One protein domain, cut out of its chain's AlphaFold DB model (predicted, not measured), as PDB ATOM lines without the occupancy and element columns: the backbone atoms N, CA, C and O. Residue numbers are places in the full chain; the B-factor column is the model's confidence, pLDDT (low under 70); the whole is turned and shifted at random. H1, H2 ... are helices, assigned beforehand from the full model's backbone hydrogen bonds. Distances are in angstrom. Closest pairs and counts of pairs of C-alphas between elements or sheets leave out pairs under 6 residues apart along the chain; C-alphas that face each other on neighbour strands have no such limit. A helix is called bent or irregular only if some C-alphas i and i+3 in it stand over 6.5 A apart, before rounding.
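Overview. This is residues 107 to 181 of the 305 residues of an uncharacterized protein of Firmicutes bacterium ADurb.Bin153 (UniProt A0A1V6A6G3). The domain has little regular structure: a winding chain, mostly loops, with three short helices, H1, H2 and H3, spaced in a triangle. Long loops, residues 107 to 127 and 144 to 159, precede H1 and join H2 to H3. The 75 printed residues, 21 in these helices, have no named strand; the class is all helix. The whole is only just compact, close to loose, radius of gyration of the C-alphas 13.5 A, spanning 41 by 31 by 23 A.

Arrangement. H1, residues 128 to 131, is apart from H2, residues 139 to 143, and from H3, residues 160 to 171. H2 and H3 are close but not clearly touching; their closest C-alphas, Cys 142 and Lys 162, are 6.3 A apart. Every O i to N i+4 pair is within hydrogen-bond range in H2, but 3 of 8 in H3, with 4 of 9 O i to N i+3 pairs; H1 is too short for an i+4 pair.

Along the chain. H1, 4.9 A long, begins at C-alpha 128 (40.204, 2.102, 45.680). H2 measures 5.9 A. H3, 8.8 A, ends at C-alpha 171 (43.591, -14.809, 56.710); it is irregular, C-alphas 166 and 169 being 8.7 A apart.

Size, cuts and confidence. The farthest C-alphas, Arg 110 and Gly 174, are 42.4 A apart. The printed part has no cut. The H2 to H3 link is long. Residue 152 has pLDDT under 70.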
ATOM      1  N   PHE A 107      50.479   7.182  34.908       89.56
ATOM      2  CA  PHE A 107      50.432   6.461  33.631       89.56
ATOM      3  C   PHE A 107      49.165   5.617  33.489       89.56
ATOM      4  O   PHE A 107      48.529   5.641  32.435       89.56
ATOM      5  N   CYS A 108      48.749   4.948  34.563       90.38
ATOM      6  CA  CYS A 108      47.534   4.136  34.596       90.38
ATOM      7  C   CYS A 108      46.283   5.016  34.450       90.38
ATOM      8  O   CYS A 108      45.403   4.765  33.624       90.38
ATOM      9  N   THR A 109      46.221   6.099  35.227       91.00
ATOM     10  CA  THR A 109      45.037   6.967  35.348       91.00
ATOM     11  C   THR A 109      44.745   7.821  34.111       91.00
ATOM     12  O   THR A 109      43.631   8.327  33.983       91.00
ATOM     13  N   ARG A 110      45.680   7.931  33.155       90.25
ATOM     14  CA  ARG A 110      45.435   8.572  31.843       90.25
ATOM     15  C   ARG A 110      44.310   7.896  31.075       90.25
ATOM     16  O   ARG A 110      43.490   8.579  30.469       90.25
ATOM     17  N   CYS A 111      44.283   6.568  31.120       91.50
ATOM     18  CA  CYS A 111      43.254   5.755  30.483       91.50
ATOM     19  C   CYS A 111      42.222   5.278  31.515       91.50
ATOM     20  O   CYS A 111      41.024   5.276  31.242       91.50
ATOM     21  N   HIS A 112      42.661   4.962  32.736       92.00
ATOM     22  CA  HIS A 112      41.815   4.488  33.831       92.00
ATOM     23  C   HIS A 112      41.371   5.612  34.780       92.00
ATOM     24  O   HIS A 112      41.442   5.475  36.000       92.00
ATOM     25  N   ALA A 113      40.876   6.728  34.240       91.06
ATOM     26  CA  ALA A 113      40.512   7.908  35.037       91.06
ATOM     27  C   ALA A 113      39.463   7.628  36.139       91.06
ATOM     28  O   ALA A 113      39.397   8.341  37.137       91.06
ATOM     29  N   GLY A 114      38.643   6.583  35.972       88.38
ATOM     30  CA  GLY A 114      37.639   6.158  36.952       88.38
ATOM     31  C   GLY A 114      38.130   5.159  38.007       88.38
ATOM     32  O   GLY A 114      37.380   4.881  38.940       88.38
ATOM     33  N   ALA A 115      39.352   4.623  37.893       89.19
ATOM     34  CA  ALA A 115      39.808   3.515  38.742       89.19
ATOM     35  C   ALA A 115      39.859   3.873  40.232       89.19
ATOM     36  O   ALA A 115      39.488   3.052  41.063       89.19
ATOM     37  N   ALA A 116      40.210   5.115  40.576       85.25
ATOM     38  CA  ALA A 116      40.250   5.576  41.967       85.25
ATOM     39  C   ALA A 116      38.887   5.493  42.688       85.25
ATOM     40  O   ALA A 116      38.839   5.426  43.913       85.25
ATOM     41  N   ASN A 117      37.782   5.471  41.933       87.50
ATOM     42  CA  ASN A 117      36.424   5.352  42.466       87.50
ATOM     43  C   ASN A 117      35.877   3.916  42.391       87.50
ATOM     44  O   ASN A 117      34.707   3.697  42.700       87.50
ATOM     45  N   SER A 118      36.687   2.945  41.960       91.94
ATOM     46  CA  SER A 118      36.270   1.547  41.878       91.94
ATOM     47  C   SER A 118      36.074   0.946  43.271       91.94
ATOM     48  O   SER A 118      36.902   1.125  44.168       91.94
ATOM     49  N   GLY A 119      34.977   0.208  43.440       91.88
ATOM     50  CA  GLY A 119      34.692  -0.583  44.637       91.88
ATOM     51  C   GLY A 119      35.312  -1.983  44.624       91.88
ATOM     52  O   GLY A 119      35.206  -2.676  45.629       91.88
ATOM     53  N   GLY A 120      35.937  -2.398  43.516       90.25
ATOM     54  CA  GLY A 120      36.350  -3.780  43.262       90.25
ATOM     55  C   GLY A 120      35.598  -4.392  42.077       90.25
ATOM     56  O   GLY A 120      35.180  -3.666  41.172       90.25
ATOM     57  N   THR A 121      35.445  -5.715  42.075       89.00
ATOM     58  CA  THR A 121      34.653  -6.474  41.091       89.00
ATOM     59  C   THR A 121      33.311  -6.905  41.689       89.00
ATOM     60  O   THR A 121      32.987  -6.559  42.826       89.00
ATOM     61  N   GLU A 122      32.509  -7.650  40.926       86.12
ATOM     62  CA  GLU A 122      31.262  -8.237  41.435       86.12
ATOM     63  C   GLU A 122      31.526  -9.331  42.482       86.12
ATOM     64  O   GLU A 122      30.673  -9.596  43.323       86.12
ATOM     65  N   GLU A 123      32.720  -9.925  42.459       84.62
ATOM     66  CA  GLU A 123      33.149 -11.019  43.328       84.62
ATOM     67  C   GLU A 123      33.975 -10.541  44.521       84.62
ATOM     68  O   GLU A 123      33.881 -11.127  45.597       84.62
ATOM     69  N   VAL A 124      34.790  -9.490  44.367       90.44
ATOM     70  CA  VAL A 124      35.699  -9.016  45.421       90.44
ATOM     71  C   VAL A 124      35.612  -7.502  45.583       90.44
ATOM     72  O   VAL A 124      35.937  -6.740  44.674       90.44
ATOM     73  N   ALA A 125      35.249  -7.060  46.782       93.12
ATOM     74  CA  ALA A 125      35.277  -5.670  47.196       93.12
ATOM     75  C   ALA A 125      36.713  -5.229  47.523       93.12
ATOM     76  O   ALA A 125      37.319  -5.670  48.499       93.12
ATOM     77  N   VAL A 126      37.233  -4.302  46.721       93.94
ATOM     78  CA  VAL A 126      38.516  -3.620  46.922       93.94
ATOM     79  C   VAL A 126      38.292  -2.125  46.670       93.94
ATOM     80  O   VAL A 126      38.498  -1.635  45.554       93.94
ATOM     81  N   PRO A 127      37.818  -1.367  47.675       94.31
ATOM     82  CA  PRO A 127      37.526   0.049  47.504       94.31
ATOM     83  C   PRO A 127      38.821   0.839  47.290       94.31
ATOM     84  O   PRO A 127      39.606   1.056  48.221       94.31
ATOM     85  N   HIS A 128      39.036   1.306  46.062       94.69
ATOM     86  CA  HIS A 128      40.204   2.102  45.680       94.69
ATOM     87  C   HIS A 128      40.204   3.475  46.362       94.69
ATOM     88  O   HIS A 128      41.266   4.042  46.617       94.69
ATOM     89  N   SER A 129      39.029   3.972  46.762       91.75
ATOM     90  CA  SER A 129      38.901   5.190  47.562       91.75
ATOM     91  C   SER A 129      39.612   5.086  48.915       91.75
ATOM     92  O   SER A 129      40.031   6.101  49.464       91.75
ATOM     93  N   ILE A 130      39.750   3.873  49.461       93.50
ATOM     94  CA  ILE A 130      40.480   3.626  50.707       93.50
ATOM     95  C   ILE A 130      41.946   3.340  50.393       93.50
ATOM     96  O   ILE A 130      42.820   4.028  50.907       93.50
ATOM     97  N   HIS A 131      42.216   2.360  49.530       94.06
ATOM     98  CA  HIS A 131      43.578   1.881  49.291       94.06
ATOM     99  C   HIS A 131      44.437   2.904  48.539       94.06
ATOM    100  O   HIS A 131      45.514   3.261  49.004       94.06
ATOM    101  N   SER A 132      43.938   3.440  47.424       91.38
ATOM    102  CA  SER A 132      44.676   4.411  46.615       91.38
ATOM    103  C   SER A 132      44.505   5.830  47.161       91.38
ATOM    104  O   SER A 132      45.471   6.445  47.597       91.38
ATOM    105  N   ALA A 133      43.276   6.350  47.232       86.38
ATOM    106  CA  ALA A 133      43.073   7.752  47.617       86.38
ATOM    107  C   ALA A 133      43.267   8.019  49.124       86.38
ATOM    108  O   ALA A 133      43.701   9.106  49.502       86.38
ATOM    109  N   GLY A 134      42.925   7.055  49.985       88.81
ATOM    110  CA  GLY A 134      43.004   7.204  51.439       88.81
ATOM    111  C   GLY A 134      44.392   6.905  52.006       88.81
ATOM    112  O   GLY A 134      44.922   7.698  52.781       88.81
ATOM    113  N   LEU A 135      44.968   5.762  51.628       92.12
ATOM    114  CA  LEU A 135      46.252   5.274  52.141       92.12
ATOM    115  C   LEU A 135      47.438   5.603  51.225       92.12
ATOM    116  O   LEU A 135      48.579   5.498  51.670       92.12
ATOM    117  N   GLY A 136      47.193   6.028  49.983       91.00
ATOM    118  CA  GLY A 136      48.258   6.343  49.032       91.00
ATOM    119  C   GLY A 136      48.995   5.114  48.503       91.00
ATOM    120  O   GLY A 136      50.151   5.246  48.109       91.00
ATOM    121  N   ILE A 137      48.371   3.931  48.532       92.50
ATOM    122  CA  ILE A 137      48.952   2.708  47.960       92.50
ATOM    123  C   ILE A 137      48.991   2.869  46.441       92.50
ATOM    124  O   ILE A 137      47.969   3.205  45.830       92.50
ATOM    125  N   ALA A 138      50.161   2.639  45.844       91.56
ATOM    126  CA  ALA A 138      50.334   2.806  44.412       91.56
ATOM    127  C   ALA A 138      49.610   1.692  43.650       91.56
ATOM    128  O   ALA A 138      49.484   0.557  44.120       91.56
ATOM    129  N   CYS A 139      49.171   1.986  42.428       90.88
ATOM    130  CA  CYS A 139      48.483   1.023  41.571       90.88
ATOM    131  C   CYS A 139      49.333  -0.239  41.372       90.88
ATOM    132  O   CYS A 139      48.813  -1.355  41.429       90.88
ATOM    133  N   TYR A 140      50.646  -0.067  41.179       87.69
ATOM    134  CA  TYR A 140      51.565  -1.179  40.938       87.69
ATOM    135  C   TYR A 140      51.734  -2.090  42.168       87.69
ATOM    136  O   TYR A 140      52.022  -3.265  41.980       87.69
ATOM    137  N   ASP A 141      51.540  -1.607  43.404       89.75
ATOM    138  CA  ASP A 141      51.739  -2.429  44.613       89.75
ATOM    139  C   ASP A 141      50.769  -3.622  44.646       89.75
ATOM    140  O   ASP A 141      51.113  -4.715  45.107       89.75
ATOM    141  N   CYS A 142      49.564  -3.421  44.102       90.50
ATOM    142  CA  CYS A 142      48.548  -4.462  43.952       90.50
ATOM    143  C   CYS A 142      48.524  -5.068  42.540       90.50
ATOM    144  O   CYS A 142      48.352  -6.276  42.410       90.50
ATOM    145  N   HIS A 143      48.712  -4.259  41.489       90.19
ATOM    146  CA  HIS A 143      48.634  -4.683  40.080       90.19
ATOM    147  C   HIS A 143      49.989  -5.070  39.458       90.19
ATOM    148  O   HIS A 143      50.142  -5.077  38.232       90.19
ATOM    149  N   GLU A 144      50.988  -5.394  40.278       86.81
ATOM    150  CA  GLU A 144      52.269  -5.922  39.812       86.81
ATOM    151  C   GLU A 144      52.053  -7.170  38.946       86.81
ATOM    152  O   GLU A 144      51.316  -8.078  39.322       86.81
ATOM    153  N   GLY A 145      52.689  -7.219  37.774       86.69
ATOM    154  CA  GLY A 145      52.592  -8.376  36.883       86.69
ATOM    155  C   GLY A 145      51.307  -8.451  36.046       86.69
ATOM    156  O   GLY A 145      51.194  -9.339  35.203       86.69
ATOM    157  N   VAL A 146      50.346  -7.534  36.228       88.19
ATOM    158  CA  VAL A 146      49.040  -7.587  35.539       88.19
ATOM    159  C   VAL A 146      49.124  -7.141  34.074       88.19
ATOM    160  O   VAL A 146      48.422  -7.678  33.221       88.19
ATOM    161  N   VAL A 147      49.956  -6.139  33.764       88.19
ATOM    162  CA  VAL A 147      50.081  -5.568  32.401       88.19
ATOM    163  C   VAL A 147      51.026  -6.392  31.529       88.19
ATOM    164  O   VAL A 147      50.768  -6.630  30.352       88.19
ATOM    165  N   HIS A 148      52.137  -6.795  32.125       89.56
ATOM    166  CA  HIS A 148      53.085  -7.771  31.623       89.56
ATOM    167  C   HIS A 148      53.636  -8.485  32.853       89.56
ATOM    168  O   HIS A 148      53.710  -7.880  33.927       89.56
ATOM    169  N   GLY A 149      54.021  -9.748  32.722       85.56
ATOM    170  CA  GLY A 149      54.567 -10.469  33.864       85.56
ATOM    171  C   GLY A 149      55.906  -9.887  34.331       85.56
ATOM    172  O   GLY A 149      56.519  -9.045  33.657       85.56
ATOM    173  N   ALA A 150      56.345 -10.306  35.515       76.50
ATOM    174  CA  ALA A 150      57.600  -9.866  36.118       76.50
ATOM    175  C   ALA A 150      58.714 -10.877  35.820       76.50
ATOM    176  O   ALA A 150      58.500 -12.078  35.920       76.50
ATOM    177  N   ASP A 151      59.897 -10.398  35.431       71.94
ATOM    178  CA  ASP A 151      61.110 -11.218  35.263       71.94
ATOM    179  C   ASP A 151      60.967 -12.470  34.366       71.94
ATOM    180  O   ASP A 151      61.730 -13.428  34.477       71.94
ATOM    181  N   GLY A 152      60.027 -12.440  33.416       69.62
ATOM    182  CA  GLY A 152      59.758 -13.541  32.485       69.62
ATOM    183  C   GLY A 152      58.729 -14.560  32.964       69.62
ATOM    184  O   GLY A 152      58.431 -15.498  32.225       69.62
ATOM    185  N   GLU A 153      58.141 -14.343  34.137       82.12
ATOM    186  CA  GLU A 153      56.921 -15.029  34.550       82.12
ATOM    187  C   GLU A 153      55.724 -14.549  33.716       82.12
ATOM    188  O   GLU A 153      55.749 -13.431  33.194       82.12
ATOM    189  N   PRO A 154      54.671 -15.367  33.550       83.88
ATOM    190  CA  PRO A 154      53.448 -14.943  32.879       83.88
ATOM    191  C   PRO A 154      52.744 -13.816  33.647       83.88
ATOM    192  O   PRO A 154      52.987 -13.597  34.833       83.88
ATOM    193  N   MET A 155      51.831 -13.109  32.973       87.00
ATOM    194  CA  MET A 155      50.930 -12.190  33.670       87.00
ATOM    195  C   MET A 155      50.097 -12.954  34.693       87.00
ATOM    196  O   MET A 155      49.580 -14.035  34.400       87.00
ATOM    197  N   THR A 156      49.933 -12.367  35.870       82.62
ATOM    198  CA  THR A 156      49.167 -12.958  36.963       82.62
ATOM    199  C   THR A 156      47.982 -12.076  37.321       82.62
ATOM    200  O   THR A 156      48.026 -10.850  37.230       82.62
ATOM    201  N   ALA A 157      46.885 -12.720  37.720       83.44
ATOM    202  CA  ALA A 157      45.819 -12.030  38.426       83.44
ATOM    203  C   ALA A 157      46.267 -11.723  39.864       83.44
ATOM    204  O   ALA A 157      47.172 -12.368  40.399       83.44
ATOM    205  N   ILE A 158      45.598 -10.764  40.505       88.19
ATOM    206  CA  ILE A 158      45.826 -10.458  41.919       88.19
ATOM    207  C   ILE A 158      45.416 -11.676  42.754       88.19
ATOM    208  O   ILE A 158      44.271 -12.123  42.685       88.19
ATOM    209  N   SER A 159      46.351 -12.207  43.540       86.88
ATOM    210  CA  SER A 159      46.118 -13.332  44.448       86.88
ATOM    211  C   SER A 159      45.888 -12.863  45.889       86.88
ATOM    212  O   SER A 159      46.126 -11.702  46.241       86.88
ATOM    213  N   HIS A 160      45.458 -13.785  46.761       88.25
ATOM    214  CA  HIS A 160      45.375 -13.518  48.203       88.25
ATOM    215  C   HIS A 160      46.721 -13.114  48.801       88.25
ATOM    216  O   HIS A 160      46.721 -12.284  49.704       88.25
ATOM    217  N   ASP A 161      47.848 -13.585  48.258       88.81
ATOM    218  CA  ASP A 161      49.187 -13.226  48.748       88.81
ATOM    219  C   ASP A 161      49.438 -11.716  48.712       88.81
ATOM    220  O   ASP A 161      50.131 -11.179  49.570       88.81
ATOM    221  N   LYS A 162      48.845 -10.993  47.751       90.44
ATOM    222  CA  LYS A 162      48.925  -9.525  47.731       90.44
ATOM    223  C   LYS A 162      48.142  -8.897  48.875       90.44
ATOM    224  O   LYS A 162      48.608  -7.935  49.478       90.44
ATOM    225  N   CYS A 163      46.991  -9.466  49.215       91.56
ATOM    226  CA  CYS A 163      46.145  -8.981  50.300       91.56
ATOM    227  C   CYS A 163      46.770  -9.276  51.671       91.56
ATOM    228  O   CYS A 163      46.726  -8.425  52.562       91.56
ATOM    229  N   THR A 164      47.380 -10.455  51.837       91.69
ATOM    230  CA  THR A 164      47.980 -10.878  53.110       91.69
ATOM    231  C   THR A 164      49.147  -9.992  53.527       91.69
ATOM    232  O   THR A 164      49.369  -9.857  54.720       91.69
ATOM    233  N   THR A 165      49.809  -9.291  52.597       91.50
ATOM    234  CA  THR A 165      50.869  -8.317  52.930       91.50
ATOM    235  C   THR A 165      50.435  -7.222  53.911       91.50
ATOM    236  O   THR A 165      51.275  -6.664  54.611       91.50
ATOM    237  N   CYS A 166      49.136  -6.897  53.952       93.25
ATOM    238  CA  CYS A 166      48.570  -5.879  54.843       93.25
ATOM    239  C   CYS A 166      47.432  -6.417  55.726       93.25
ATOM    240  O   CYS A 166      47.185  -5.877  56.801       93.25
ATOM    241  N   HIS A 167      46.730  -7.464  55.287       92.69
ATOM    242  CA  HIS A 167      45.550  -8.017  55.954       92.69
ATOM    243  C   HIS A 167      45.807  -9.376  56.620       92.69
ATOM    244  O   HIS A 167      44.902 -10.198  56.653       92.69
ATOM    245  N   GLU A 168      47.004  -9.630  57.162       90.56
ATOM    246  CA  GLU A 168      47.390 -10.922  57.768       90.56
ATOM    247  C   GLU A 168      46.312 -11.516  58.699       90.56
ATOM    248  O   GLU A 168      45.912 -12.670  58.535       90.56
ATOM    249  N   ASP A 169      45.754 -10.704  59.602       90.06
ATOM    250  CA  ASP A 169      44.731 -11.129  60.569       90.06
ATOM    251  C   ASP A 169      43.435 -11.646  59.918       90.06
ATOM    252  O   ASP A 169      42.714 -12.455  60.506       90.06
ATOM    253  N   TRP A 170      43.115 -11.186  58.704       89.69
ATOM    254  CA  TRP A 170      41.904 -11.588  57.978       89.69
ATOM    255  C   TRP A 170      42.045 -12.962  57.322       89.69
ATOM    256  O   TRP A 170      41.043 -13.528  56.886       89.69
ATOM    257  N   PHE A 171      43.268 -13.489  57.255       85.62
ATOM    258  CA  PHE A 171      43.591 -14.809  56.710       85.62
ATOM    259  C   PHE A 171      44.106 -15.776  57.785       85.62
ATOM    260  O   PHE A 171      44.317 -16.953  57.494       85.62
ATOM    261  N   ALA A 172      44.315 -15.306  59.017       86.06
ATOM    262  CA  ALA A 172      44.843 -16.124  60.097       86.06
ATOM    263  C   ALA A 172      43.863 -17.234  60.525       86.06
ATOM    264  O   ALA A 172      42.637 -17.084  60.512       86.06
ATOM    265  N   GLU A 173      44.426 -18.381  60.912       80.00
ATOM    266  CA  GLU A 173      43.660 -19.546  61.351       80.00
ATOM    267  C   GLU A 173      42.766 -19.189  62.550       80.00
ATOM    268  O   GLU A 173      43.218 -18.623  63.544       80.00
ATOM    269  N   GLY A 174      41.475 -19.509  62.453       79.12
ATOM    270  CA  GLY A 174      40.489 -19.215  63.496       79.12
ATOM    271  C   GLY A 174      39.931 -17.786  63.496       79.12
ATOM    272  O   GLY A 174      38.966 -17.535  64.218       79.12
ATOM    273  N   THR A 175      40.471 -16.867  62.687       78.56
ATOM    274  CA  THR A 175      39.930 -15.502  62.502       78.56
ATOM    275  C   THR A 175      39.619 -15.153  61.049       78.56
ATOM    276  O   THR A 175      39.145 -14.047  60.783       78.56
ATOM    277  N   ALA A 176      39.865 -16.081  60.120       82.56
ATOM    278  CA  ALA A 176      39.623 -15.879  58.703       82.56
ATOM    279  C   ALA A 176      38.157 -15.514  58.416       82.56
ATOM    280  O   ALA A 176      37.237 -16.250  58.773       82.56
ATOM    281  N   ASP A 177      37.948 -14.382  57.740       83.81
ATOM    282  CA  ASP A 177      36.623 -13.883  57.359       83.81
ATOM    283  C   ASP A 177      36.623 -13.503  55.875       83.81
ATOM    284  O   ASP A 177      36.926 -12.373  55.483       83.81
ATOM    285  N   CYS A 178      36.267 -14.475  55.029       84.44
ATOM    286  CA  CYS A 178      36.236 -14.319  53.575       84.44
ATOM    287  C   CYS A 178      35.323 -13.164  53.139       84.44
ATOM    288  O   CYS A 178      35.598 -12.509  52.132       84.44
ATOM    289  N   ALA A 179      34.267 -12.882  53.910       84.44
ATOM    290  CA  ALA A 179      33.268 -11.868  53.593       84.44
ATOM    291  C   ALA A 179      33.748 -10.428  53.825       84.44
ATOM    292  O   ALA A 179      33.023  -9.485  53.499       84.44
ATOM    293  N   LYS A 180      34.957 -10.235  54.374       87.94
ATOM    294  CA  LYS A 180      35.618  -8.920  54.402       87.94
ATOM    295  C   LYS A 180      35.922  -8.400  53.003       87.94
ATOM    296  O   LYS A 180      35.874  -7.190  52.796       87.94
ATOM    297  N   CYS A 181      36.215  -9.311  52.075       90.31
ATOM    298  CA  CYS A 181      36.598  -8.985  50.706       90.31
ATOM    299  C   CYS A 181      35.635  -9.605  49.693       90.31
ATOM    300  O   CYS A 181      35.165  -8.908  48.805       90.31
TER     301      CYS A 181